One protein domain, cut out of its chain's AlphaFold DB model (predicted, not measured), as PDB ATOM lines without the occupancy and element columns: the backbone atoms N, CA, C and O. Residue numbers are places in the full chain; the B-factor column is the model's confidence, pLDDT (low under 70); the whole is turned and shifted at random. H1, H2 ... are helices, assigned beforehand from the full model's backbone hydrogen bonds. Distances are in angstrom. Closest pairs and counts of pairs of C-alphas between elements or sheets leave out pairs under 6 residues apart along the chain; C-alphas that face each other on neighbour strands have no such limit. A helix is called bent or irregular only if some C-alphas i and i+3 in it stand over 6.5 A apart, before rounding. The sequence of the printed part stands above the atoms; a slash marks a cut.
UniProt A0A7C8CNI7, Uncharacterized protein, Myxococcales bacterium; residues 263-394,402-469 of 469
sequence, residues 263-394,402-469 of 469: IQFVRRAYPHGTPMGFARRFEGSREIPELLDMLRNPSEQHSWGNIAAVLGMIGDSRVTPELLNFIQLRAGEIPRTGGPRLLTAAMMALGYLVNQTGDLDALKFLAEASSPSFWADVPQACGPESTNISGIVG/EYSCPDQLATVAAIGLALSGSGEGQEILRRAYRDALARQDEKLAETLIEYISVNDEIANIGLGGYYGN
ATOM      1  N   ILE A 263     166.568 152.833 210.925       97.44
ATOM      2  CA  ILE A 263     165.225 153.348 211.226       97.44
ATOM      3  C   ILE A 263     164.981 154.719 210.584       97.44
ATOM      4  O   ILE A 263     163.899 155.002 210.069       97.44
ATOM      5  N   GLN A 264     165.992 155.589 210.584       95.56
ATOM      6  CA  GLN A 264     165.889 156.877 209.901       95.56
ATOM      7  C   GLN A 264     165.883 156.687 208.382       95.56
ATOM      8  O   GLN A 264     165.155 157.391 207.682       95.56
ATOM      9  N   PHE A 265     166.668 155.733 207.875       96.00
ATOM     10  CA  PHE A 265     166.792 155.448 206.449       96.00
ATOM     11  C   PHE A 265     165.451 155.016 205.840       96.00
ATOM     12  O   PHE A 265     165.044 155.574 204.820       96.00
ATOM     13  N   VAL A 266     164.712 154.110 206.488       96.94
ATOM     14  CA  VAL A 266     163.400 153.650 205.983       96.94
ATOM     15  C   VAL A 266     162.305 154.721 206.059       96.94
ATOM     16  O   VAL A 266     161.338 154.663 205.301       96.94
ATOM     17  N   ARG A 267     162.444 155.724 206.936       95.88
ATOM     18  CA  ARG A 267     161.474 156.826 207.085       95.88
ATOM     19  C   ARG A 267     161.662 157.961 206.073       95.88
ATOM     20  O   ARG A 267     160.812 158.845 205.990       95.88
ATOM     21  N   ARG A 268     162.764 157.981 205.315       93.81
ATOM     22  CA  ARG A 268     162.992 158.988 204.262       93.81
ATOM     23  C   ARG A 268     162.154 158.688 203.022       93.81
ATOM     24  O   ARG A 268     161.882 157.538 202.708       93.81
ATOM     25  N   ALA A 269     161.786 159.722 202.278       92.75
ATOM     26  CA  ALA A 269     161.078 159.578 201.012       92.75
ATOM     27  C   ALA A 269     162.054 159.719 199.842       92.75
ATOM     28  O   ALA A 269     162.674 160.767 199.699       92.75
ATOM     29  N   TYR A 270     162.175 158.687 199.011       94.44
ATOM     30  CA  TYR A 270     163.092 158.649 197.871       94.44
ATOM     31  C   TYR A 270     162.295 158.798 196.567       94.44
ATOM     32  O   TYR A 270     161.628 157.832 196.187       94.44
ATOM     33  N   PRO A 271     162.308 159.964 195.884       92.94
ATOM     34  CA  PRO A 271     161.568 160.168 194.638       92.94
ATOM     35  C   PRO A 271     161.789 159.066 193.613       92.94
ATOM     36  O   PRO A 271     160.815 158.560 193.067       92.94
ATOM     37  N   HIS A 272     163.040 158.615 193.487       93.12
ATOM     38  CA  HIS A 272     163.507 157.632 192.504       93.12
ATOM     39  C   HIS A 272     163.611 156.203 193.058       93.12
ATOM     40  O   HIS A 272     164.293 155.349 192.485       93.12
ATOM     41  N   GLY A 273     162.932 155.939 194.176       93.94
ATOM     42  CA  GLY A 273     162.868 154.631 194.821       93.94
ATOM     43  C   GLY A 273     163.950 154.382 195.871       93.94
ATOM     44  O   GLY A 273     164.936 155.108 195.987       93.94
ATOM     45  N   THR A 274     163.744 153.350 196.689       95.31
ATOM     46  CA  THR A 274     164.636 153.032 197.815       95.31
ATOM     47  C   THR A 274     166.030 152.609 197.309       95.31
ATOM     48  O   THR A 274     166.124 151.648 196.541       95.31
ATOM     49  N   PRO A 275     167.131 153.264 197.728       93.62
ATOM     50  CA  PRO A 275     168.451 153.014 197.152       93.62
ATOM     51  C   PRO A 275     169.067 151.711 197.677       93.62
ATOM     52  O   PRO A 275     169.565 151.637 198.805       93.62
ATOM     53  N   MET A 276     169.075 150.676 196.830       93.00
ATOM     54  CA  MET A 276     169.534 149.333 197.203       93.00
ATOM     55  C   MET A 276     170.999 149.287 197.648       93.00
ATOM     56  O   MET A 276     171.312 148.640 198.648       93.00
ATOM     57  N   GLY A 277     171.895 149.991 196.949       90.50
ATOM     58  CA  GLY A 277     173.319 150.022 197.302       90.50
ATOM     59  C   GLY A 277     173.569 150.510 198.734       90.50
ATOM     60  O   GLY A 277     174.479 150.026 199.404       90.50
ATOM     61  N   PHE A 278     172.718 151.413 199.229       91.81
ATOM     62  CA  PHE A 278     172.779 151.886 200.606       91.81
ATOM     63  C   PHE A 278     172.088 150.930 201.582       91.81
ATOM     64  O   PHE A 278     172.654 150.617 202.625       91.81
ATOM     65  N   ALA A 279     170.906 150.408 201.232       94.56
ATOM     66  CA  ALA A 279     170.157 149.469 202.072       94.56
ATOM     67  C   ALA A 279     170.985 148.229 202.467       94.56
ATOM     68  O   ALA A 279     170.930 147.781 203.611       94.56
ATOM     69  N   ARG A 280     171.822 147.722 201.551       92.56
ATOM     70  CA  ARG A 280     172.715 146.576 201.804       92.56
ATOM     71  C   ARG A 280     173.773 146.829 202.881       92.56
ATOM     72  O   ARG A 280     174.279 145.876 203.460       92.56
ATOM     73  N   ARG A 281     174.087 148.087 203.216       93.31
ATOM     74  CA  ARG A 281     175.013 148.415 204.322       93.31
ATOM     75  C   ARG A 281     174.480 147.960 205.686       93.31
ATOM     76  O   ARG A 281     175.256 147.849 206.629       93.31
ATOM     77  N   PHE A 282     173.178 147.691 205.784       95.81
ATOM     78  CA  PHE A 282     172.514 147.218 206.997       95.81
ATOM     79  C   PHE A 282     172.396 145.686 207.080       95.81
ATOM     80  O   PHE A 282     171.666 145.178 207.935       95.81
ATOM     81  N   GLU A 283     173.098 144.937 206.222       94.25
ATOM     82  CA  GLU A 283     173.188 143.477 206.315       94.25
ATOM     83  C   GLU A 283     173.635 143.037 207.722       94.25
ATOM     84  O   GLU A 283     174.586 143.570 208.298       94.25
ATOM     85  N   GLY A 284     172.902 142.091 208.317       92.50
ATOM     86  CA  GLY A 284     173.158 141.623 209.683       92.50
ATOM     87  C   GLY A 284     172.808 142.623 210.796       92.50
ATOM     88  O   GLY A 284     173.189 142.395 211.951       92.50
ATOM     89  N   SER A 285     172.093 143.717 210.494       94.50
ATOM     90  CA  SER A 285     171.686 144.698 211.505       94.50
ATOM     91  C   SER A 285     170.858 144.064 212.630       94.50
ATOM     92  O   SER A 285     169.965 143.243 212.416       94.50
ATOM     93  N   ARG A 286     171.124 144.505 213.866       95.88
ATOM     94  CA  ARG A 286     170.343 144.128 215.057       95.88
ATOM     95  C   ARG A 286     168.983 144.829 215.127       95.88
ATOM     96  O   ARG A 286     168.184 144.473 215.984       95.88
ATOM     97  N   GLU A 287     168.730 145.793 214.244       96.19
ATOM     98  CA  GLU A 287     167.494 146.584 214.178       96.19
ATOM     99  C   GLU A 287     166.406 145.924 213.302       96.19
ATOM    100  O   GLU A 287     165.292 146.433 213.227       96.19
ATOM    101  N   ILE A 288     166.673 144.771 212.665       96.88
ATOM    102  CA  ILE A 288     165.667 144.038 211.864       96.88
ATOM    103  C   ILE A 288     164.372 143.758 212.656       96.88
ATOM    104  O   ILE A 288     163.299 144.017 212.111       96.88
ATOM    105  N   PRO A 289     164.407 143.300 213.928       97.38
ATOM    106  CA  PRO A 289     163.185 143.130 214.713       97.38
ATOM    107  C   PRO A 289     162.370 144.423 214.867       97.38
ATOM    108  O   PRO A 289     161.147 144.379 214.790       97.38
ATOM    109  N   GLU A 290     163.033 145.576 215.012       97.75
ATOM    110  CA  GLU A 290     162.356 146.874 215.111       97.75
ATOM    111  C   GLU A 290     161.672 147.251 213.789       97.75
ATOM    112  O   GLU A 290     160.537 147.724 213.802       97.75
ATOM    113  N   LEU A 291     162.290 146.964 212.636       98.00
ATOM    114  CA  LEU A 291     161.636 147.143 211.334       98.00
ATOM    115  C   LEU A 291     160.388 146.264 211.168       98.00
ATOM    116  O   LEU A 291     159.392 146.725 210.609       98.00
ATOM    117  N   LEU A 292     160.417 145.021 211.655       97.25
ATOM    118  CA  LEU A 292     159.245 144.139 211.624       97.25
ATOM    119  C   LEU A 292     158.110 144.687 212.503       97.25
ATOM    120  O   LEU A 292     156.950 144.676 212.091       97.25
ATOM    121  N   ASP A 293     158.436 145.239 213.674       96.69
ATOM    122  CA  ASP A 293     157.453 145.911 214.530       96.69
ATOM    123  C   ASP A 293     156.894 147.183 213.868       96.69
ATOM    124  O   ASP A 293     155.682 147.423 213.903       96.69
ATOM    125  N   MET A 294     157.736 147.963 213.181       96.44
ATOM    126  CA  MET A 294     157.296 149.118 212.390       96.44
ATOM    127  C   MET A 294     156.367 148.713 211.234       96.44
ATOM    128  O   MET A 294     155.364 149.387 210.999       96.44
ATOM    129  N   LEU A 295     156.632 147.598 210.543       94.31
ATOM    130  CA  LEU A 295     155.777 147.097 209.455       94.31
ATOM    131  C   LEU A 295     154.358 146.736 209.938       94.31
ATOM    132  O   LEU A 295     153.379 146.840 209.194       94.31
ATOM    133  N   ARG A 296     154.229 146.352 211.211       92.62
ATOM    134  CA  ARG A 296     152.945 146.052 211.862       92.62
ATOM    135  C   ARG A 296     152.261 147.298 212.432       92.62
ATOM    136  O   ARG A 296     151.054 147.273 212.655       92.62
ATOM    137  N   ASN A 297     152.993 148.390 212.647       92.75
ATOM    138  CA  ASN A 297     152.482 149.604 213.277       92.75
ATOM    139  C   ASN A 297     151.771 150.541 212.268       92.75
ATOM    140  O   ASN A 297     152.428 151.082 211.378       92.75
ATOM    141  N   PRO A 298     150.455 150.822 212.416       89.62
ATOM    142  CA  PRO A 298     149.717 151.777 211.577       89.62
ATOM    143  C   PRO A 298     150.306 153.188 211.511       89.62
ATOM    144  O   PRO A 298     150.149 153.852 210.489       89.62
ATOM    145  N   SER A 299     151.004 153.663 212.550       92.25
ATOM    146  CA  SER A 299     151.619 154.998 212.508       92.25
ATOM    147  C   SER A 299     152.813 155.082 211.552       92.25
ATOM    148  O   SER A 299     153.218 156.180 211.185       92.25
ATOM    149  N   GLU A 300     153.374 153.943 211.144       93.69
ATOM    150  CA  GLU A 300     154.499 153.847 210.203       93.69
ATOM    151  C   GLU A 300     154.040 153.622 208.760       93.69
ATOM    152  O   GLU A 300     154.850 153.331 207.882       93.69
ATOM    153  N   GLN A 301     152.744 153.772 208.482       89.44
ATOM    154  CA  GLN A 301     152.161 153.498 207.171       89.44
ATOM    155  C   GLN A 301     152.839 154.242 206.014       89.44
ATOM    156  O   GLN A 301     152.992 153.684 204.926       89.44
ATOM    157  N   HIS A 302     153.301 155.473 206.242       89.12
ATOM    158  CA  HIS A 302     154.055 156.235 205.241       89.12
ATOM    159  C   HIS A 302     155.403 155.590 204.875       89.12
ATOM    160  O   HIS A 302     155.880 155.776 203.754       89.12
ATOM    161  N   SER A 303     155.974 154.808 205.793       94.38
ATOM    162  CA  SER A 303     157.275 154.147 205.680       94.38
ATOM    163  C   SER A 303     157.166 152.673 205.285       94.38
ATOM    164  O   SER A 303     158.176 152.097 204.896       94.38
ATOM    165  N   TRP A 304     155.984 152.040 205.354       95.12
ATOM    166  CA  TRP A 304     155.824 150.594 205.110       95.12
ATOM    167  C   TRP A 304     156.445 150.112 203.804       95.12
ATOM    168  O   TRP A 304     157.086 149.067 203.790       95.12
ATOM    169  N   GLY A 305     156.306 150.883 202.725       94.31
ATOM    170  CA  GLY A 305     156.874 150.515 201.431       94.31
ATOM    171  C   GLY A 305     158.398 150.447 201.490       94.31
ATOM    172  O   GLY A 305     158.996 149.475 201.030       94.31
ATOM    173  N   ASN A 306     159.042 151.439 202.108       97.06
ATOM    174  CA  ASN A 306     160.490 151.425 202.306       97.06
ATOM    175  C   ASN A 306     160.912 150.330 203.282       97.06
ATOM    176  O   ASN A 306     161.904 149.663 203.032       97.06
ATOM    177  N   ILE A 307     160.171 150.125 204.374       97.88
ATOM    178  CA  ILE A 307     160.456 149.063 205.346       97.88
ATOM    179  C   ILE A 307     160.466 147.706 204.637       97.88
ATOM    180  O   ILE A 307     161.454 146.985 204.728       97.88
ATOM    181  N   ALA A 308     159.414 147.390 203.875       97.62
ATOM    182  CA  ALA A 308     159.316 146.144 203.124       97.62
ATOM    183  C   ALA A 308     160.466 145.996 202.116       97.62
ATOM    184  O   ALA A 308     161.173 144.989 202.138       97.62
ATOM    185  N   ALA A 309     160.712 147.024 201.295       97.69
ATOM    186  CA  ALA A 309     161.805 147.030 200.325       97.69
ATOM    187  C   ALA A 309     163.171 146.784 200.987       97.69
ATOM    188  O   ALA A 309     163.930 145.931 200.531       97.69
ATOM    189  N   VAL A 310     163.469 147.488 202.083       98.19
ATOM    190  CA  VAL A 310     164.749 147.381 202.794       98.19
ATOM    191  C   VAL A 310     164.920 146.024 203.465       98.19
ATOM    192  O   VAL A 310     166.011 145.471 203.385       98.19
ATOM    193  N   LEU A 311     163.867 145.443 204.051       98.31
ATOM    194  CA  LEU A 311     163.922 144.078 204.592       98.31
ATOM    195  C   LEU A 311     164.357 143.070 203.515       98.31
ATOM    196  O   LEU A 311     165.219 142.231 203.775       98.31
ATOM    197  N   GLY A 312     163.834 143.199 202.289       98.06
ATOM    198  CA  GLY A 312     164.261 142.359 201.168       98.06
ATOM    199  C   GLY A 312     165.675 142.663 200.667       98.06
ATOM    200  O   GLY A 312     166.451 141.748 200.395       98.06
ATOM    201  N   MET A 313     166.047 143.944 200.583       97.75
ATOM    202  CA  MET A 313     167.388 144.380 200.162       97.75
ATOM    203  C   MET A 313     168.487 144.020 201.168       97.75
ATOM    204  O   MET A 313     169.636 143.876 200.764       97.75
ATOM    205  N   ILE A 314     168.166 143.875 202.454       97.19
ATOM    206  CA  ILE A 314     169.095 143.390 203.486       97.19
ATOM    207  C   ILE A 314     169.385 141.894 203.305       97.19
ATOM    208  O   ILE A 314     170.490 141.462 203.616       97.19
ATOM    209  N   GLY A 315     168.427 141.118 202.785       96.19
ATOM    210  CA  GLY A 315     168.642 139.701 202.489       96.19
ATOM    211  C   GLY A 315     168.566 138.778 203.712       96.19
ATOM    212  O   GLY A 315     169.337 137.830 203.801       96.19
ATOM    213  N   ASP A 316     167.669 139.031 204.672       95.94
ATOM    214  CA  ASP A 316     167.458 138.139 205.825       95.94
ATOM    215  C   ASP A 316     166.196 137.287 205.634       95.94
ATOM    216  O   ASP A 316     165.084 137.782 205.792       95.94
ATOM    217  N   SER A 317     166.341 135.994 205.333       95.94
ATOM    218  CA  SER A 317     165.203 135.097 205.053       95.94
ATOM    219  C   SER A 317     164.223 134.935 206.222       95.94
ATOM    220  O   SER A 317     163.074 134.537 206.029       95.94
ATOM    221  N   ARG A 318     164.603 135.312 207.453       95.88
ATOM    222  CA  ARG A 318     163.682 135.304 208.604       95.88
ATOM    223  C   ARG A 318     162.534 136.303 208.447       95.88
ATOM    224  O   ARG A 318     161.546 136.189 209.168       95.88
ATOM    225  N   VAL A 319     162.653 137.274 207.537       97.75
ATOM    226  CA  VAL A 319     161.619 138.291 207.284       97.75
ATOM    227  C   VAL A 319     160.527 137.795 206.330       97.75
ATOM    228  O   VAL A 319     159.459 138.402 206.275       97.75
ATOM    229  N   THR A 320     160.753 136.689 205.609       98.06
ATOM    230  CA  THR A 320     159.819 136.156 204.603       98.06
ATOM    231  C   THR A 320     158.408 135.937 205.153       98.06
ATOM    232  O   THR A 320     157.473 136.481 204.562       98.06
ATOM    233  N   PRO A 321     158.197 135.268 206.308       97.12
ATOM    234  CA  PRO A 321     156.850 135.087 206.852       97.12
ATOM    235  C   PRO A 321     156.119 136.409 207.123       97.12
ATOM    236  O   PRO A 321     154.911 136.496 206.922       97.12
ATOM    237  N   GLU A 322     156.842 137.453 207.535       96.56
ATOM    238  CA  GLU A 322     156.261 138.768 207.820       96.56
ATOM    239  C   GLU A 322     155.902 139.534 206.545       96.56
ATOM    240  O   GLU A 322     154.857 140.182 206.503       96.56
ATOM    241  N   LEU A 323     156.712 139.428 205.487       96.75
ATOM    242  CA  LEU A 323     156.383 140.009 204.181       96.75
ATOM    243  C   LEU A 323     155.193 139.296 203.528       96.75
ATOM    244  O   LEU A 323     154.296 139.962 203.010       96.75
ATOM    245  N   LEU A 324     155.139 137.963 203.601       95.19
ATOM    246  CA  LEU A 324     153.994 137.184 203.120       95.19
ATOM    247  C   LEU A 324     152.717 137.560 203.875       95.19
ATOM    248  O   LEU A 324     151.688 137.832 203.259       95.19
ATOM    249  N   ASN A 325     152.806 137.662 205.203       91.62
ATOM    250  CA  ASN A 325     151.709 138.113 206.050       91.62
ATOM    251  C   ASN A 325     151.255 139.541 205.689       91.62
ATOM    252  O   ASN A 325     150.061 139.798 205.533       91.62
ATOM    253  N   PHE A 326     152.199 140.466 205.485       90.88
ATOM    254  CA  PHE A 326     151.902 141.833 205.058       90.88
ATOM    255  C   PHE A 326     151.131 141.868 203.729       90.88
ATOM    256  O   PHE A 326     150.139 142.588 203.619       90.88
ATOM    257  N   ILE A 327     151.533 141.054 202.747       90.25
ATOM    258  CA  ILE A 327     150.858 140.970 201.444       90.25
ATOM    259  C   ILE A 327     149.467 140.333 201.575       90.25
ATOM    260  O   ILE A 327     148.507 140.844 201.004       90.25
ATOM    261  N   GLN A 328     149.342 139.233 202.318       82.81
ATOM    262  CA  GLN A 328     148.112 138.436 202.366       82.81
ATOM    263  C   GLN A 328     147.047 139.017 203.301       82.81
ATOM    264  O   GLN A 328     145.888 139.115 202.908       82.81
ATOM    265  N   LEU A 329     147.415 139.401 204.529       72.38
ATOM    266  CA  LEU A 329     146.444 139.814 205.548       72.38
ATOM    267  C   LEU A 329     146.152 141.312 205.524       72.38
ATOM    268  O   LEU A 329     145.065 141.728 205.921       72.38
ATOM    269  N   ARG A 330     147.097 142.139 205.061       69.00
ATOM    270  CA  ARG A 330     146.945 143.602 205.127       69.00
ATOM    271  C   ARG A 330     146.551 144.258 203.816       69.00
ATOM    272  O   ARG A 330     146.304 145.460 203.823       69.00
ATOM    273  N   ALA A 331     146.380 143.505 202.728       60.34
ATOM    274  CA  ALA A 331     145.877 144.057 201.466       60.34
ATOM    275  C   ALA A 331     144.554 144.837 201.644       60.34
ATOM    276  O   ALA A 331     144.375 145.893 201.043       60.34
ATOM    277  N   GLY A 332     143.675 144.391 202.552       60.19
ATOM    278  CA  GLY A 332     142.435 145.102 202.887       60.19
ATOM    279  C   GLY A 332     142.608 146.359 203.760       60.19
ATOM    280  O   GLY A 332     141.756 147.247 203.725       60.19
ATOM    281  N   GLU A 333     143.701 146.470 204.523       68.38
ATOM    282  CA  GLU A 333     143.973 147.568 205.473       68.38
ATOM    283  C   GLU A 333     144.854 148.686 204.897       68.38
ATOM    284  O   GLU A 333     144.931 149.786 205.450       68.38
ATOM    285  N   ILE A 334     145.552 148.400 203.801       67.62
ATOM    286  CA  ILE A 334     146.369 149.367 203.076       67.62
ATOM    287  C   ILE A 334     145.466 150.501 202.560       67.62
ATOM    288  O   ILE A 334     144.384 150.195 202.099       67.62
ATOM    289  N   PRO A 335     145.829 151.795 202.603       66.00
ATOM    290  CA  PRO A 335     144.946 152.873 202.150       66.00
ATOM    291  C   PRO A 335     144.747 152.886 200.634       66.00
ATOM    292  O   PRO A 335     145.661 152.537 199.887       66.00
ATOM    293  N   ARG A 336     143.609 153.439 200.176       62.66
ATOM    294  CA  ARG A 336     143.367 153.767 198.750       62.66
ATOM    295  C   ARG A 336     144.530 154.506 198.100       62.66
ATOM    296  O   ARG A 336     145.002 154.138 197.031       62.66
ATOM    297  N   THR A 337     144.981 155.577 198.744       62.50
ATOM    298  CA  THR A 337     146.051 156.416 198.210       62.50
ATOM    299  C   THR A 337     147.402 155.829 198.595       62.50
ATOM    300  O   THR A 337     147.722 155.730 199.777       62.50
ATOM    301  N   GLY A 338     148.205 155.456 197.597       66.25
ATOM    302  CA  GLY A 338     149.555 154.922 197.799       66.25
ATOM    303  C   GLY A 338     149.614 153.434 198.151       66.25
ATOM    304  O   GLY A 338     150.711 152.904 198.298       66.25
ATOM    305  N   GLY A 339     148.473 152.749 198.243       74.38
ATOM    306  CA  GLY A 339     148.394 151.322 198.523       74.38
ATOM    307  C   GLY A 339     149.079 150.372 197.532       74.38
ATOM    308  O   GLY A 339     149.873 149.545 197.993       74.38
ATOM    309  N   PRO A 340     148.872 150.498 196.201       75.81
ATOM    310  CA  PRO A 340     149.567 149.658 195.212       75.81
ATOM    311  C   PRO A 340     151.084 149.668 195.391       75.81
ATOM    312  O   PRO A 340     151.737 148.629 195.306       75.81
ATOM    313  N   ARG A 341     151.643 150.840 195.711       84.19
ATOM    314  CA  ARG A 341     153.078 151.025 195.942       84.19
ATOM    315  C   ARG A 341     153.588 150.175 197.109       84.19
ATOM    316  O   ARG A 341     154.683 149.635 197.022       84.19
ATOM    317  N   LEU A 342     152.804 150.029 198.183       88.75
ATOM    318  CA  LEU A 342     153.202 149.247 199.361       88.75
ATOM    319  C   LEU A 342     153.237 147.744 199.058       88.75
ATOM    320  O   LEU A 342     154.214 147.079 199.396       88.75
ATOM    321  N   LEU A 343     152.199 147.223 198.393       88.75
ATOM    322  CA  LEU A 343     152.160 145.820 197.965       88.75
ATOM    323  C   LEU A 343     153.266 145.520 196.957       88.75
ATOM    324  O   LEU A 343     153.946 144.501 197.073       88.75
ATOM    325  N   THR A 344     153.499 146.443 196.025       92.00
ATOM    326  CA  THR A 344     154.574 146.305 195.045       92.00
ATOM    327  C   THR A 344     155.941 146.258 195.700       92.00
ATOM    328  O   THR A 344     156.719 145.349 195.418       92.00
ATOM    329  N   ALA A 345     156.215 147.158 196.644       95.50
ATOM    330  CA  ALA A 345     157.471 147.133 197.378       95.50
ATOM    331  C   ALA A 345     157.686 145.808 198.128       95.50
ATOM    332  O   ALA A 345     158.801 145.292 198.132       95.50
ATOM    333  N   ALA A 346     156.631 145.226 198.711       96.38
ATOM    334  CA  ALA A 346     156.714 143.935 199.389       96.38
ATOM    335  C   ALA A 346     156.952 142.758 198.423       96.38
ATOM    336  O   ALA A 346     157.782 141.900 198.711       96.38
ATOM    337  N   MET A 347     156.298 142.722 197.257       96.75
ATOM    338  CA  MET A 347     156.548 141.673 196.255       96.75
ATOM    339  C   MET A 347     157.945 141.787 195.630       96.75
ATOM    340  O   MET A 347     158.631 140.780 195.465       96.75
ATOM    341  N   MET A 348     158.412 143.008 195.353       98.19
ATOM    342  CA  MET A 348     159.798 143.243 194.936       98.19
ATOM    343  C   MET A 348     160.793 142.802 196.019       98.19
ATOM    344  O   MET A 348     161.818 142.203 195.700       98.19
ATOM    345  N   ALA A 349     160.479 143.043 197.299       98.44
ATOM    346  CA  ALA A 349     161.303 142.607 198.423       98.44
ATOM    347  C   ALA A 349     161.449 141.082 198.498       98.44
ATOM    348  O   ALA A 349     162.551 140.597 198.750       98.44
ATOM    349  N   LEU A 350     160.380 140.326 198.218       98.69
ATOM    350  CA  LEU A 350     160.471 138.869 198.073       98.69
ATOM    351  C   LEU A 350     161.430 138.486 196.938       98.69
ATOM    352  O   LEU A 350     162.256 137.601 197.123       98.69
ATOM    353  N   GLY A 351     161.392 139.196 195.806       98.69
ATOM    354  CA  GLY A 351     162.344 139.001 194.706       98.69
ATOM    355  C   GLY A 351     163.796 139.185 195.149       98.69
ATOM    356  O   GLY A 351     164.644 138.332 194.887       98.69
ATOM    357  N   TYR A 352     164.075 140.244 195.914       98.56
ATOM    358  CA  TYR A 352     165.401 140.465 196.496       98.56
ATOM    359  C   TYR A 352     165.833 139.353 197.454       98.56
ATOM    360  O   TYR A 352     166.998 138.959 197.426       98.56
ATOM    361  N   LEU A 353     164.918 138.814 198.268       98.38
ATOM    362  CA  LEU A 353     165.218 137.691 199.164       98.38
ATOM    363  C   LEU A 353     165.576 136.429 198.384       98.38
ATOM    364  O   LEU A 353     166.561 135.773 198.727       98.38
ATOM    365  N   VAL A 354     164.840 136.121 197.313       98.62
ATOM    366  CA  VAL A 354     165.176 134.997 196.428       98.62
ATOM    367  C   VAL A 354     166.577 135.184 195.847       98.62
ATOM    368  O   VAL A 354     167.383 134.261 195.924       98.62
ATOM    369  N   ASN A 355     166.901 136.376 195.332       98.31
ATOM    370  CA  ASN A 355     168.219 136.639 194.750       98.31
ATOM    371  C   ASN A 355     169.356 136.492 195.771       98.31
ATOM    372  O   ASN A 355     170.385 135.890 195.473       98.31
ATOM    373  N   GLN A 356     169.179 137.056 196.967       96.38
ATOM    374  CA  GLN A 356     170.259 137.147 197.949       96.38
ATOM    375  C   GLN A 356     170.432 135.888 198.794       96.38
ATOM    376  O   GLN A 356     171.539 135.611 199.249       96.38
ATOM    377  N   THR A 357     169.359 135.128 199.016       97.38
ATOM    378  CA  THR A 357     169.366 134.003 199.967       97.38
ATOM    379  C   THR A 357     168.925 132.674 199.363       97.38
ATOM    380  O   THR A 357     169.133 131.634 199.985       97.38
ATOM    381  N   GLY A 358     168.321 132.682 198.170       97.81
ATOM    382  CA  GLY A 358     167.683 131.498 197.598       97.81
ATOM    383  C   GLY A 358     166.397 131.090 198.326       97.81
ATOM    384  O   GLY A 358     166.076 129.904 198.350       97.81
ATOM    385  N   ASP A 359     165.688 132.039 198.949       98.44
ATOM    386  CA  ASP A 359     164.466 131.775 199.718       98.44
ATOM    387  C   ASP A 359     163.379 131.106 198.855       98.44
ATOM    388  O   ASP A 359     162.746 131.731 198.000       98.44
ATOM    389  N   LEU A 360     163.171 129.806 199.080       98.06
ATOM    390  CA  LEU A 360     162.238 129.000 198.294       98.06
ATOM    391  C   LEU A 360     160.773 129.314 198.608       98.06
ATOM    392  O   LEU A 360     159.929 129.146 197.728       98.06
ATOM    393  N   ASP A 361     160.460 129.780 199.819       98.19
ATOM    394  CA  ASP A 361     159.089 130.133 200.195       98.19
ATOM    395  C   ASP A 361     158.675 131.438 199.504       98.19
ATOM    396  O   ASP A 361     157.580 131.524 198.940       98.19
ATOM    397  N   ALA A 362     159.580 132.421 199.456       98.38
ATOM    398  CA  ALA A 362     159.396 133.654 198.695       98.38
ATOM    399  C   ALA A 362     159.241 133.372 197.191       98.38
ATOM    400  O   ALA A 362     158.306 133.878 196.565       98.38
ATOM    401  N   LEU A 363     160.108 132.530 196.614       98.56
ATOM    402  CA  LEU A 363     160.031 132.149 195.199       98.56
ATOM    403  C   LEU A 363     158.720 131.426 194.879       98.56
ATOM    404  O   LEU A 363     158.056 131.768 193.901       98.56
ATOM    405  N   LYS A 364     158.328 130.454 195.710       98.12
ATOM    406  CA  LYS A 364     157.073 129.719 195.543       98.12
ATOM    407  C   LYS A 364     155.874 130.661 195.594       98.12
ATOM    408  O   LYS A 364     155.005 130.575 194.728       98.12
ATOM    409  N   PHE A 365     155.842 131.572 196.566       97.69
ATOM    410  CA  PHE A 365     154.776 132.564 196.648       97.69
ATOM    411  C   PHE A 365     154.727 133.434 195.391       97.69
ATOM    412  O   PHE A 365     153.661 133.572 194.808       97.69
ATOM    413  N   LEU A 366     155.860 133.982 194.937       98.25
ATOM    414  CA  LEU A 366     155.910 134.805 193.722       98.25
ATOM    415  C   LEU A 366     155.461 134.027 192.476       98.25
ATOM    416  O   LEU A 366     154.768 134.582 191.625       98.25
ATOM    417  N   ALA A 367     155.810 132.742 192.386       98.06
ATOM    418  CA  ALA A 367     155.377 131.864 191.307       98.06
ATOM    419  C   ALA A 367     153.849 131.727 191.268       98.06
ATOM    420  O   ALA A 367     153.238 131.949 190.223       98.06
ATOM    421  N   GLU A 368     153.231 131.411 192.407       96.19
ATOM    422  CA  GLU A 368     151.776 131.281 192.534       96.19
ATOM    423  C   GLU A 368     151.079 132.631 192.300       96.19
ATOM    424  O   GLU A 368     150.162 132.730 191.484       96.19
ATOM    425  N   ALA A 369     151.583 133.687 192.941       95.25
ATOM    426  CA  ALA A 369     151.063 135.045 192.870       95.25
ATOM    427  C   ALA A 369     151.186 135.687 191.484       95.25
ATOM    428  O   ALA A 369     150.430 136.605 191.185       95.25
ATOM    429  N   SER A 370     152.084 135.212 190.617       95.88
ATOM    430  CA  SER A 370     152.176 135.677 189.225       95.88
ATOM    431  C   SER A 370     151.020 135.199 188.333       95.88
ATOM    432  O   SER A 370     150.913 135.622 187.182       95.88
ATOM    433  N   SER A 371     150.132 134.344 188.851       93.00
ATOM    434  CA  SER A 371     148.886 133.968 188.184       93.00
ATOM    435  C   SER A 371     147.718 134.837 188.667       93.00
ATOM    436  O   SER A 371     147.442 134.857 189.868       93.00
ATOM    437  N   PRO A 372     146.922 135.453 187.772       90.19
ATOM    438  CA  PRO A 372     145.706 136.164 188.172       90.19
ATOM    439  C   PRO A 372     144.725 135.291 188.973       90.19
ATOM    440  O   PRO A 372     144.034 135.779 189.864       90.19
ATOM    441  N   SER A 373     144.684 133.978 188.715       90.81
ATOM    442  CA  SER A 373     143.792 133.064 189.441       90.81
ATOM    443  C   SER A 373     144.119 132.959 190.931       90.81
ATOM    444  O   SER A 373     143.212 132.735 191.722       90.81
ATOM    445  N   PHE A 374     145.384 133.141 191.325       91.06
ATOM    446  CA  PHE A 374     145.783 133.120 192.733       91.06
ATOM    447  C   PHE A 374     145.064 134.215 193.524       91.06
ATOM    448  O   PHE A 374     144.543 133.974 194.609       91.06
ATOM    449  N   TRP A 375     144.960 135.411 192.943       87.50
ATOM    450  CA  TRP A 375     144.327 136.564 193.583       87.50
ATOM    451  C   TRP A 375     142.803 136.486 193.621       87.50
ATOM    452  O   TRP A 375     142.183 137.145 194.457       87.50
ATOM    453  N   ALA A 376     142.187 135.663 192.770       83.44
ATOM    454  CA  ALA A 376     140.751 135.404 192.835       83.44
ATOM    455  C   ALA A 376     140.351 134.709 194.153       83.44
ATOM    456  O   ALA A 376     139.271 134.975 194.682       83.44
ATOM    457  N   ASP A 377     141.253 133.896 194.715       81.50
ATOM    458  CA  ASP A 377     141.056 133.156 195.967       81.50
ATOM    459  C   ASP A 377     141.546 133.921 197.210       81.50
ATOM    460  O   ASP A 377     141.485 133.401 198.326       81.50
ATOM    461  N   VAL A 378     141.993 135.174 197.043       79.88
ATOM    462  CA  VAL A 378     142.398 136.082 198.128       79.88
ATOM    463  C   VAL A 378     141.431 137.278 198.157       79.88
ATOM    464  O   VAL A 378     141.776 138.379 197.720       79.88
ATOM    465  N   PRO A 379     140.194 137.117 198.682       65.94
ATOM    466  CA  PRO A 379     139.131 138.118 198.538       65.94
ATOM    467  C   PRO A 379     139.470 139.459 199.190       65.94
ATOM    468  O   PRO A 379     138.936 140.494 198.805       65.94
ATOM    469  N   GLN A 380     140.362 139.453 200.177       69.38
ATOM    470  CA  GLN A 380     140.814 140.659 200.868       69.38
ATOM    471  C   GLN A 380     141.669 141.560 199.966       69.38
ATOM    472  O   GLN A 380     141.699 142.769 200.187       69.38
ATOM    473  N   ALA A 381     142.323 140.996 198.943       68.44
ATOM    474  CA  ALA A 381     143.168 141.744 198.022       68.44
ATOM    475  C   ALA A 381     142.367 142.420 196.899       68.44
ATOM    476  O   ALA A 381     142.652 143.561 196.569       68.44
ATOM    477  N   CYS A 382     141.344 141.761 196.345       68.94
ATOM    478  CA  CYS A 382     140.602 142.279 195.182       68.94
ATOM    479  C   CYS A 382     139.075 142.381 195.369       68.94
ATOM    480  O   CYS A 382     138.349 142.619 194.405       68.94
ATOM    481  N   GLY A 383     138.548 142.175 196.581       58.19
ATOM    482  CA  GLY A 383     137.104 142.129 196.840       58.19
ATOM    483  C   GLY A 383     136.412 143.501 196.881       58.19
ATOM    484  O   GLY A 383     137.070 144.528 197.015       58.19
ATOM    485  N   PRO A 384     135.070 143.553 196.851       53.81
ATOM    486  CA  PRO A 384     134.304 144.807 196.922       53.81
ATOM    487  C   PRO A 384     134.480 145.552 198.259       53.81
ATOM    488  O   PRO A 384     134.347 146.773 198.317       53.81
ATOM    489  N   GLU A 385     134.815 144.822 199.328       48.56
ATOM    490  CA  GLU A 385     135.204 145.388 200.626       48.56
ATOM    491  C   GLU A 385     136.658 145.871 200.654       48.56
ATOM    492  O   GLU A 385     137.000 146.695 201.508       48.56
ATOM    493  N   SER A 386     137.479 145.483 199.663       53.22
ATOM    494  CA  SER A 386     138.734 146.168 199.319       53.22
ATOM    495  C   SER A 386     138.402 147.523 198.684       53.22
ATOM    496  O   SER A 386     138.814 147.908 197.592       53.22
ATOM    497  N   THR A 387     137.642 148.324 199.423       45.25
ATOM    498  CA  THR A 387     137.453 149.740 199.155       45.25
ATOM    499  C   THR A 387     138.811 150.407 198.957       45.25
ATOM    500  O   THR A 387     138.901 151.361 198.206       45.25
ATOM    501  N   ASN A 388     139.884 149.854 199.517       48.41
ATOM    502  CA  ASN A 388     141.233 150.346 199.344       48.41
ATOM    503  C   ASN A 388     141.961 149.980 198.038       48.41
ATOM    504  O   ASN A 388     142.726 150.798 197.547       48.41
ATOM    505  N   ILE A 389     141.708 148.826 197.422       48.56
ATOM    506  CA  ILE A 389     142.387 148.416 196.173       48.56
ATOM    507  C   ILE A 389     141.471 148.632 194.954       48.56
ATOM    508  O   ILE A 389     141.931 148.851 193.839       48.56
ATOM    509  N   SER A 390     140.161 148.769 195.171       40.22
ATOM    510  CA  SER A 390     139.176 149.180 194.151       40.22
ATOM    511  C   SER A 390     139.329 150.637 193.669       40.22
ATOM    512  O   SER A 390     138.471 151.147 192.957       40.22
ATOM    513  N   GLY A 391     140.357 151.359 194.129       44.53
ATOM    514  CA  GLY A 391     140.816 152.615 193.526       44.53
ATOM    515  C   GLY A 391     142.010 152.438 192.581       44.53
ATOM    516  O   GLY A 391     142.364 153.387 191.898       44.53
ATOM    517  N   ILE A 392     142.626 151.254 192.557       46.31
ATOM    518  CA  ILE A 392     143.710 150.862 191.642       46.31
ATOM    519  C   ILE A 392     143.104 150.370 190.329       46.31
ATOM    520  O   ILE A 392     143.504 150.794 189.252       46.31
ATOM    521  N   VAL A 393     142.059 149.553 190.441       44.69
ATOM    522  CA  VAL A 393     141.146 149.249 189.345       44.69
ATOM    523  C   VAL A 393     140.130 150.372 189.347       44.69
ATOM    524  O   VAL A 393     139.368 150.502 190.307       44.69
ATOM    525  N   GLY A 394     140.073 151.196 188.305       41.22
ATOM    526  CA  GLY A 394     138.824 151.905 188.055       41.22
ATOM    527  C   GLY A 394     137.695 150.878 188.118       41.22
ATOM    528  O   GLY A 394     137.882 149.727 187.725       41.22
ATOM    529  N   GLU A 402     141.798 148.259 180.626       64.62
ATOM    530  CA  GLU A 402     142.522 148.306 181.903       64.62
ATOM    531  C   GLU A 402     142.509 146.926 182.591       64.62
ATOM    532  O   GLU A 402     141.492 146.228 182.599       64.62
ATOM    533  N   TYR A 403     143.660 146.521 183.135       68.94
ATOM    534  CA  TYR A 403     143.851 145.240 183.822       68.94
ATOM    535  C   TYR A 403     142.989 145.147 185.088       68.94
ATOM    536  O   TYR A 403     142.831 146.128 185.815       68.94
ATOM    537  N   SER A 404     142.453 143.959 185.383       80.06
ATOM    538  CA  SER A 404     141.736 143.726 186.643       80.06
ATOM    539  C   SER A 404     142.702 143.764 187.843       80.06
ATOM    540  O   SER A 404     143.906 143.588 187.666       80.06
ATOM    541  N   CYS A 405     142.212 143.953 189.079       81.62
ATOM    542  CA  CYS A 405     143.072 143.866 190.280       81.62
ATOM    543  C   CYS A 405     143.921 142.581 190.311       81.62
ATOM    544  O   CYS A 405     145.129 142.684 190.525       81.62
ATOM    545  N   PRO A 406     143.345 141.387 190.049       86.75
ATOM    546  CA  PRO A 406     144.128 140.161 189.938       86.75
ATOM    547  C   PRO A 406     145.272 140.234 188.922       86.75
ATOM    548  O   PRO A 406     146.370 139.766 189.213       86.75
ATOM    549  N   ASP A 407     145.042 140.844 187.759       86.31
ATOM    550  CA  ASP A 407     146.061 140.990 186.713       86.31
ATOM    551  C   ASP A 407     147.164 141.978 187.124       86.31
ATOM    552  O   ASP A 407     148.347 141.732 186.880       86.31
ATOM    553  N   GLN A 408     146.802 143.078 187.792       85.12
ATOM    554  CA  GLN A 408     147.762 144.049 188.323       85.12
ATOM    555  C   GLN A 408     148.656 143.409 189.396       85.12
ATOM    556  O   GLN A 408     149.879 143.502 189.312       85.12
ATOM    557  N   LEU A 409     148.074 142.703 190.371       88.31
ATOM    558  CA  LEU A 409     148.847 142.023 191.415       88.31
ATOM    559  C   LEU A 409     149.712 140.888 190.847       88.31
ATOM    560  O   LEU A 409     150.851 140.714 191.276       88.31
ATOM    561  N   ALA A 410     149.214 140.164 189.842       92.25
ATOM    562  CA  ALA A 410     149.996 139.168 189.117       92.25
ATOM    563  C   ALA A 410     151.190 139.786 188.378       92.25
ATOM    564  O   ALA A 410     152.305 139.265 188.449       92.25
ATOM    565  N   THR A 411     150.985 140.938 187.734       92.44
ATOM    566  CA  THR A 411     152.057 141.697 187.074       92.44
ATOM    567  C   THR A 411     153.124 142.124 188.079       92.44
ATOM    568  O   THR A 411     154.315 141.976 187.821       92.44
ATOM    569  N   VAL A 412     152.714 142.594 189.255       92.44
ATOM    570  CA  VAL A 412     153.630 143.003 190.325       92.44
ATOM    571  C   VAL A 412     154.396 141.810 190.919       92.44
ATOM    572  O   VAL A 412     155.595 141.917 191.183       92.44
ATOM    573  N   ALA A 413     153.765 140.645 191.070       96.38
ATOM    574  CA  ALA A 413     154.469 139.422 191.461       96.38
ATOM    575  C   ALA A 413     155.491 138.989 190.394       96.38
ATOM    576  O   ALA A 413     156.597 138.562 190.732       96.38
ATOM    577  N   ALA A 414     155.172 139.173 189.106       97.88
ATOM    578  CA  ALA A 414     156.109 138.935 188.010       97.88
ATOM    579  C   ALA A 414     157.325 139.882 188.062       97.88
ATOM    580  O   ALA A 414     158.436 139.446 187.763       97.88
ATOM    581  N   ILE A 415     157.166 141.125 188.538       97.75
ATOM    582  CA  ILE A 415     158.307 142.004 188.839       97.75
ATOM    583  C   ILE A 415     159.201 141.388 189.928       97.75
ATOM    584  O   ILE A 415     160.424 141.375 189.793       97.75
ATOM    585  N   GLY A 416     158.615 140.836 190.996       98.38
ATOM    586  CA  GLY A 416     159.373 140.116 192.025       98.38
ATOM    587  C   GLY A 416     160.165 138.933 191.450       98.38
ATOM    588  O   GLY A 416     161.341 138.759 191.771       98.38
ATOM    589  N   LEU A 417     159.566 138.161 190.534       98.75
ATOM    590  CA  LEU A 417     160.273 137.101 189.802       98.75
ATOM    591  C   LEU A 417     161.410 137.661 188.938       98.75
ATOM    592  O   LEU A 417     162.488 137.066 188.911       98.75
ATOM    593  N   ALA A 418     161.210 138.807 188.280       98.62
ATOM    594  CA  ALA A 418     162.250 139.473 187.499       98.62
ATOM    595  C   ALA A 418     163.460 139.812 188.380       98.62
ATOM    596  O   ALA A 418     164.580 139.391 188.103       98.62
ATOM    597  N   LEU A 419     163.206 140.460 189.518       98.56
ATOM    598  CA  LEU A 419     164.229 140.877 190.479       98.56
ATOM    599  C   LEU A 419     164.931 139.712 191.193       98.56
ATOM    600  O   LEU A 419     165.978 139.915 191.806       98.56
ATOM    601  N   SER A 420     164.393 138.491 191.109       98.69
ATOM    602  CA  SER A 420     165.027 137.314 191.705       98.69
ATOM    603  C   SER A 420     166.337 136.915 191.025       98.69
ATOM    604  O   SER A 420     167.194 136.315 191.673       98.69
ATOM    605  N   GLY A 421     166.494 137.186 189.722       98.44
ATOM    606  CA  GLY A 421     167.609 136.659 188.920       98.44
ATOM    607  C   GLY A 421     167.779 135.135 189.008       98.44
ATOM    608  O   GLY A 421     168.873 134.619 188.795       98.44
ATOM    609  N   SER A 422     166.733 134.408 189.415       98.56
ATOM    610  CA  SER A 422     166.772 132.957 189.586       98.56
ATOM    611  C   SER A 422     166.327 132.252 188.307       98.56
ATOM    612  O   SER A 422     165.372 132.684 187.661       98.56
ATOM    613  N   GLY A 423     166.970 131.127 187.970       98.44
ATOM    614  CA  GLY A 423     166.596 130.336 186.790       98.44
ATOM    615  C   GLY A 423     165.157 129.807 186.855       98.44
ATOM    616  O   GLY A 423     164.452 129.791 185.853       98.44
ATOM    617  N   GLU A 424     164.677 129.442 188.046       98.44
ATOM    618  CA  GLU A 424     163.285 129.019 188.232       98.44
ATOM    619  C   GLU A 424     162.304 130.184 188.023       98.44
ATOM    620  O   GLU A 424     161.307 130.032 187.316       98.44
ATOM    621  N   GLY A 425     162.621 131.376 188.549       98.44
ATOM    622  CA  GLY A 425     161.849 132.592 188.284       98.44
ATOM    623  C   GLY A 425     161.792 132.933 186.794       98.44
ATOM    624  O   GLY A 425     160.726 133.274 186.278       98.44
ATOM    625  N   GLN A 426     162.903 132.756 186.078       98.44
ATOM    626  CA  GLN A 426     162.964 132.941 184.632       98.44
ATOM    627  C   GLN A 426     162.024 131.988 183.879       98.44
ATOM    628  O   GLN A 426     161.296 132.412 182.980       98.44
ATOM    629  N   GLU A 427     162.013 130.703 184.235       98.50
ATOM    630  CA  GLU A 427     161.139 129.715 183.594       98.50
ATOM    631  C   GLU A 427     159.653 130.008 183.831       98.50
ATOM    632  O   GLU A 427     158.828 129.833 182.923       98.50
ATOM    633  N   ILE A 428     159.305 130.512 185.019       98.19
ATOM    634  CA  ILE A 428     157.948 130.972 185.329       98.19
ATOM    635  C   ILE A 428     157.576 132.166 184.440       98.19
ATOM    636  O   ILE A 428     156.529 132.131 183.789       98.19
ATOM    637  N   LEU A 429     158.449 133.172 184.319       98.38
ATOM    638  CA  LEU A 429     158.223 134.329 183.444       98.38
ATOM    639  C   LEU A 429     158.073 133.921 181.970       98.38
ATOM    640  O   LEU A 429     157.150 134.365 181.288       98.38
ATOM    641  N   ARG A 430     158.923 133.012 181.473       98.44
ATOM    642  CA  ARG A 430     158.829 132.478 180.101       98.44
ATOM    643  C   ARG A 430     157.523 131.725 179.863       98.44
ATOM    644  O   ARG A 430     156.991 131.764 178.753       98.44
ATOM    645  N   ARG A 431     157.002 131.022 180.873       97.62
ATOM    646  CA  ARG A 431     155.683 130.381 180.799       97.62
ATOM    647  C   ARG A 431     154.575 131.424 180.719       97.62
ATOM    648  O   ARG A 431     153.790 131.358 179.780       97.62
ATOM    649  N   ALA A 432     154.582 132.408 181.616       95.56
ATOM    650  CA  ALA A 432     153.616 133.503 181.603       95.56
ATOM    651  C   ALA A 432     153.611 134.245 180.254       95.56
ATOM    652  O   ALA A 432     152.544 134.550 179.727       95.56
ATOM    653  N   TYR A 433     154.787 134.458 179.650       96.81
ATOM    654  CA  TYR A 433     154.925 135.075 178.328       96.81
ATOM    655  C   TYR A 433     154.241 134.249 177.230       96.81
ATOM    656  O   TYR A 433     153.458 134.779 176.443       96.81
ATOM    657  N   ARG A 434     154.486 132.930 177.195       97.44
ATOM    658  CA  ARG A 434     153.815 132.031 176.240       97.44
ATOM    659  C   ARG A 434     152.300 132.030 176.432       97.44
ATOM    660  O   ARG A 434     151.569 132.028 175.445       97.44
ATOM    661  N   ASP A 435     151.841 132.064 177.679       94.06
ATOM    662  CA  ASP A 435     150.415 132.104 177.996       94.06
ATOM    663  C   ASP A 435     149.782 133.441 177.575       94.06
ATOM    664  O   ASP A 435     148.671 133.448 177.045       94.06
ATOM    665  N   ALA A 436     150.487 134.565 177.745       92.19
ATOM    666  CA  ALA A 436     150.056 135.878 177.261       92.19
ATOM    667  C   ALA A 436     149.926 135.899 175.728       92.19
ATOM    668  O   ALA A 436     148.881 136.295 175.208       92.19
ATOM    669  N   LEU A 437     150.919 135.366 175.003       95.44
ATOM    670  CA  LEU A 437     150.848 135.212 173.545       95.44
ATOM    671  C   LEU A 437     149.671 134.331 173.109       95.44
ATOM    672  O   LEU A 437     148.964 134.668 172.161       95.44
ATOM    673  N   ALA A 438     149.432 133.216 173.804       95.75
ATOM    674  CA  ALA A 438     148.312 132.324 173.505       95.75
ATOM    675  C   ALA A 438     146.946 133.010 173.699       95.75
ATOM    676  O   ALA A 438     145.994 132.690 172.987       95.75
ATOM    677  N   ARG A 439     146.858 133.972 174.627       92.94
ATOM    678  CA  ARG A 439     145.677 134.821 174.848       92.94
ATOM    679  C   ARG A 439     145.607 136.047 173.933       92.94
ATOM    680  O   ARG A 439     144.616 136.765 174.009       92.94
ATOM    681  N   GLN A 440     146.610 136.275 173.079       94.31
ATOM    682  CA  GLN A 440     146.758 137.493 172.270       94.31
ATOM    683  C   GLN A 440     146.835 138.778 173.120       94.31
ATOM    684  O   GLN A 440     146.413 139.847 172.687       94.31
ATOM    685  N   ASP A 441     147.378 138.680 174.336       89.75
ATOM    686  CA  ASP A 441     147.642 139.832 175.205       89.75
ATOM    687  C   ASP A 441     149.038 140.389 174.897       89.75
ATOM    688  O   ASP A 441     150.022 140.086 175.576       89.75
ATOM    689  N   GLU A 442     149.134 141.144 173.800       91.75
ATOM    690  CA  GLU A 442     150.400 141.698 173.300       91.75
ATOM    691  C   GLU A 442     151.071 142.616 174.328       91.75
ATOM    692  O   GLU A 442     152.286 142.548 174.504       91.75
ATOM    693  N   LYS A 443     150.277 143.410 175.057       88.38
ATOM    694  CA  LYS A 443     150.781 144.331 176.079       88.38
ATOM    695  C   LYS A 443     151.431 143.575 177.237       88.38
ATOM    696  O   LYS A 443     152.550 143.899 177.628       88.38
ATOM    697  N   LEU A 444     150.772 142.541 177.766       89.62
ATOM    698  CA  LEU A 444     151.363 141.729 178.829       89.62
ATOM    699  C   LEU A 444     152.598 140.973 178.323       89.62
ATOM    700  O   LEU A 444     153.582 140.850 179.050       89.62
ATOM    701  N   ALA A 445     152.566 140.475 177.085       92.94
ATOM    702  CA  ALA A 445     153.709 139.797 176.483       92.94
ATOM    703  C   ALA A 445     154.931 140.728 176.336       92.94
ATOM    704  O   ALA A 445     156.050 140.290 176.605       92.94
ATOM    705  N   GLU A 446     154.726 141.996 175.962       92.88
ATOM    706  CA  GLU A 446     155.775 143.026 175.896       92.88
ATOM    707  C   GLU A 446     156.374 143.322 177.282       92.88
ATOM    708  O   GLU A 446     157.590 143.297 177.465       92.88
ATOM    709  N   THR A 447     155.534 143.491 178.302       92.81
ATOM    710  CA  THR A 447     156.015 143.679 179.677       92.81
ATOM    711  C   THR A 447     156.790 142.453 180.188       92.81
ATOM    712  O   THR A 447     157.841 142.581 180.814       92.81
ATOM    713  N   LEU A 448     156.320 141.236 179.891       96.00
ATOM    714  CA  LEU A 448     156.978 140.007 180.340       96.00
ATOM    715  C   LEU A 448     158.327 139.756 179.654       96.00
ATOM    716  O   LEU A 448     159.211 139.179 180.288       96.00
ATOM    717  N   ILE A 449     158.521 140.177 178.396       97.62
ATOM    718  CA  ILE A 449     159.838 140.049 177.752       97.62
ATOM    719  C   ILE A 449     160.871 140.978 178.408       97.62
ATOM    720  O   ILE A 449     162.013 140.556 178.604       97.62
ATOM    721  N   GLU A 450     160.466 142.176 178.840       96.94
ATOM    722  CA  GLU A 450     161.319 143.070 179.633       96.94
ATOM    723  C   GLU A 450     161.686 142.424 180.976       96.94
ATOM    724  O   GLU A 450     162.859 142.380 181.343       96.94
ATOM    725  N   TYR A 451     160.722 141.817 181.674       98.38
ATOM    726  CA  TYR A 451     160.974 141.135 182.950       98.38
ATOM    727  C   TYR A 451     161.915 139.934 182.817       98.38
ATOM    728  O   TYR A 451     162.752 139.710 183.692       98.38
ATOM    729  N   ILE A 452     161.814 139.174 181.722       98.56
ATOM    730  CA  ILE A 452     162.765 138.097 181.410       98.56
ATOM    731  C   ILE A 452     164.167 138.685 181.205       98.56
ATOM    732  O   ILE A 452     165.120 138.151 181.765       98.56
ATOM    733  N   SER A 453     164.286 139.794 180.466       98.25
ATOM    734  CA  SER A 453     165.567 140.478 180.248       98.25
ATOM    735  C   SER A 453     166.178 140.994 181.554       98.25
ATOM    736  O   SER A 453     167.372 140.815 181.777       98.25
ATOM    737  N   VAL A 454     165.370 141.588 182.438       98.00
ATOM    738  CA  VAL A 454     165.819 142.050 183.762       98.00
ATOM    739  C   VAL A 454     166.275 140.873 184.626       98.00
ATOM    740  O   VAL A 454     167.316 140.959 185.275       98.00
ATOM    741  N   ASN A 455     165.543 139.755 184.611       98.69
ATOM    742  CA  ASN A 455     165.955 138.542 185.316       98.69
ATOM    743  C   ASN A 455     167.302 138.020 184.802       98.69
ATOM    744  O   ASN A 455     168.191 137.760 185.610       98.69
ATOM    745  N   ASP A 456     167.465 137.926 183.479       98.56
ATOM    746  CA  ASP A 456     168.715 137.511 182.836       98.56
ATOM    747  C   ASP A 456     169.877 138.438 183.211       98.56
ATOM    748  O   ASP A 456     170.968 137.976 183.547       98.56
ATOM    749  N   GLU A 457     169.664 139.754 183.187       98.00
ATOM    750  CA  GLU A 457     170.676 140.725 183.596       98.00
ATOM    751  C   GLU A 457     171.080 140.510 185.060       98.00
ATOM    752  O   GLU A 457     172.261 140.306 185.345       98.00
ATOM    753  N   ILE A 458     170.117 140.454 185.984       98.25
ATOM    754  CA  ILE A 458     170.381 140.248 187.415       98.25
ATOM    755  C   ILE A 458     171.040 138.888 187.676       98.25
ATOM    756  O   ILE A 458     171.929 138.805 188.523       98.25
ATOM    757  N   ALA A 459     170.672 137.831 186.951       98.25
ATOM    758  CA  ALA A 459     171.330 136.529 187.049       98.25
ATOM    759  C   ALA A 459     172.818 136.610 186.657       98.25
ATOM    760  O   ALA A 459     173.658 135.936 187.255       98.25
ATOM    761  N   ASN A 460     173.150 137.461 185.681       98.12
ATOM    762  CA  ASN A 460     174.506 137.616 185.157       98.12
ATOM    763  C   ASN A 460     175.387 138.552 186.000       98.12
ATOM    764  O   ASN A 460     176.563 138.249 186.208       98.12
ATOM    765  N   ILE A 461     174.856 139.691 186.460       97.31
ATOM    766  CA  ILE A 461     175.647 140.743 187.135       97.31
ATOM    767  C   ILE A 461     175.250 140.987 188.600       97.31
ATOM    768  O   ILE A 461     175.865 141.810 189.285       97.31
ATOM    769  N   GLY A 462     174.245 140.266 189.102       96.88
ATOM    770  CA  GLY A 462     173.673 140.444 190.436       96.88
ATOM    771  C   GLY A 462     172.883 141.748 190.589       96.88
ATOM    772  O   GLY A 462     173.004 142.682 189.795       96.88
ATOM    773  N   LEU A 463     172.117 141.863 191.679       95.88
ATOM    774  CA  LEU A 463     171.374 143.094 191.994       95.88
ATOM    775  C   LEU A 463     172.290 144.317 192.166       95.88
ATOM    776  O   LEU A 463     171.915 145.433 191.821       95.88
ATOM    777  N   GLY A 464     173.509 144.114 192.677       93.19
ATOM    778  CA  GLY A 464     174.501 145.183 192.811       93.19
ATOM    779  C   GLY A 464     174.941 145.758 191.463       93.19
ATOM    780  O   GLY A 464     175.019 146.975 191.333       93.19
ATOM    781  N   GLY A 465     175.180 144.902 190.461       94.50
ATOM    782  CA  GLY A 465     175.489 145.341 189.100       94.50
ATOM    783  C   GLY A 465     174.279 145.980 188.421       94.50
ATOM    784  O   GLY A 465     174.406 147.050 187.832       94.50
ATOM    785  N   TYR A 466     173.093 145.384 188.592       95.50
ATOM    786  CA  TYR A 466     171.850 145.928 188.043       95.50
ATOM    787  C   TYR A 466     171.577 147.348 188.541       95.50
ATOM    788  O   TYR A 466     171.198 148.193 187.746       95.50
ATOM    789  N   TYR A 467     171.820 147.669 189.815       92.38
ATOM    790  CA  TYR A 467     171.597 149.024 190.338       92.38
ATOM    791  C   TYR A 467     172.815 149.953 190.307       92.38
ATOM    792  O   TYR A 467     172.644 151.147 190.539       92.38
ATOM    793  N   GLY A 468     174.019 149.430 190.068       82.81
ATOM    794  CA  GLY A 468     175.267 150.200 190.094       82.81
ATOM    795  C   GLY A 468     175.705 150.785 188.750       82.81
ATOM    796  O   GLY A 468     176.653 151.567 188.739       82.81
ATOM    797  N   ASN A 469     175.050 150.390 187.653       57.41
ATOM    798  CA  ASN A 469     175.351 150.837 186.287       57.41
ATOM    799  C   ASN A 469     174.464 151.976 185.798       57.41
ATOM    800  O   ASN A 469     173.269 151.991 186.184       57.41
TER     801      ASN A 469
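Overview. This is residues 263 to 394 and 402 to 469 of the 469 residues of an uncharacterized protein of Myxococcales bacterium (UniProt A0A7C8CNI7). Seven helices, H4, H5, H6, H7, H10, H11 and H12, form an up-and-down bundle, each running against the one before it, with H6 and H10 in the core. H1, H2 and H3 pack at one end of it, the hairpin of H11 and H12 makes the other end, and past a kink the last residues of H12, 464 to 468, reach back to H2; H8 packs on the start of H10. The printed part has 200 residues with twelve named helices, H1 to H12 in chain order, and no named strand; the class is all helix. It is compact, with a radius of gyration of the C-alphas of 16.0 A and spans of 48 by 43 by 30 A.

Along the chain. H1 is residues 263 to 267, from C-alpha 263 at (165.225, 153.348, 211.226). H2 is 276 to 282, H3 288 to 296 and H4 304 to 314, 15.2 A long. H5, 317 to 330, 20.1 A, is irregular, with C-alphas 318 and 321 7.1 A apart. H6 is 339 to 357, 27.2 A; H7 is 360 to 369, H8 372 to 376 and H9 379 to 382. H10 is 405 to 419, 21.4 A, and H11 423 to 438, 22.7 A. H12, 442 to 468, 31.2 A, is irregular, with C-alphas 460 and 463 9.3 A apart and a kink of 111 degrees near residue 461; C-alpha 468 is at (175.267, 150.200, 190.094).

Arrangement. H1 touches H4, closest at the C-alphas of Val 266 and Asn 306, 5.2 A. H2 touches H4 about perpendicular, at 76 degrees, closest at C-alphas 280 and 314, 5.1 A. H3 and H4 are a hairpin, closest at C-alphas 295 and 304, 5.6 A. H4 touches H6, the same way at 8 degrees, a shallow tilt, closest at C-alphas 312 and 349, 4.0 A. H5 and H6 are a hairpin, closest at C-alphas 327 and 343, 6.1 A. H6 touches H10, closest at C-alphas 351 and 416, 4.2 A. H7 touches H10, closest at C-alphas 366 and 413, 5.3 A. H8 touches H10, closest at C-alphas 372 and 406, 4.6 A. H9 only just touches H5, with 3 pairs of C-alphas within 8 A, closest at C-alphas 381 and 328, 7.4 A. H11 and H12 are a hairpin, closest at C-alphas 433 and 445, 5.2 A. H12 touches H2 with residues 464 to 468 alone, closest at C-alphas 464 and 277, 6.7 A. H1 and H12 are apart. Every O i to N i+4 pair is within hydrogen-bond range in H3, H4, H6, H7, H8, H10 and H11; the counts are 8 of 10 in H5, 21 of 23 in H12, 0 of 1 in H1 with 1 of 2 O i to N i+3 pairs, and 1 of 3 in H2 with 3 of 4, while H9 is too short for an i+4 pair.

Size, cuts and confidence. The C-alphas farthest apart, of Arg 286 and Gln 440, are 49.3 A apart. Residues 395 to 401 are not printed; C-alphas 394 and 402 stand 8.0 A apart across the cut, in the link from H9 to H10. Of the links printed whole, none is long. Mean pLDDT of the printed part is 89.3; residues 330 to 338, 379 to 394, 402 to 403 and 469 are under 70.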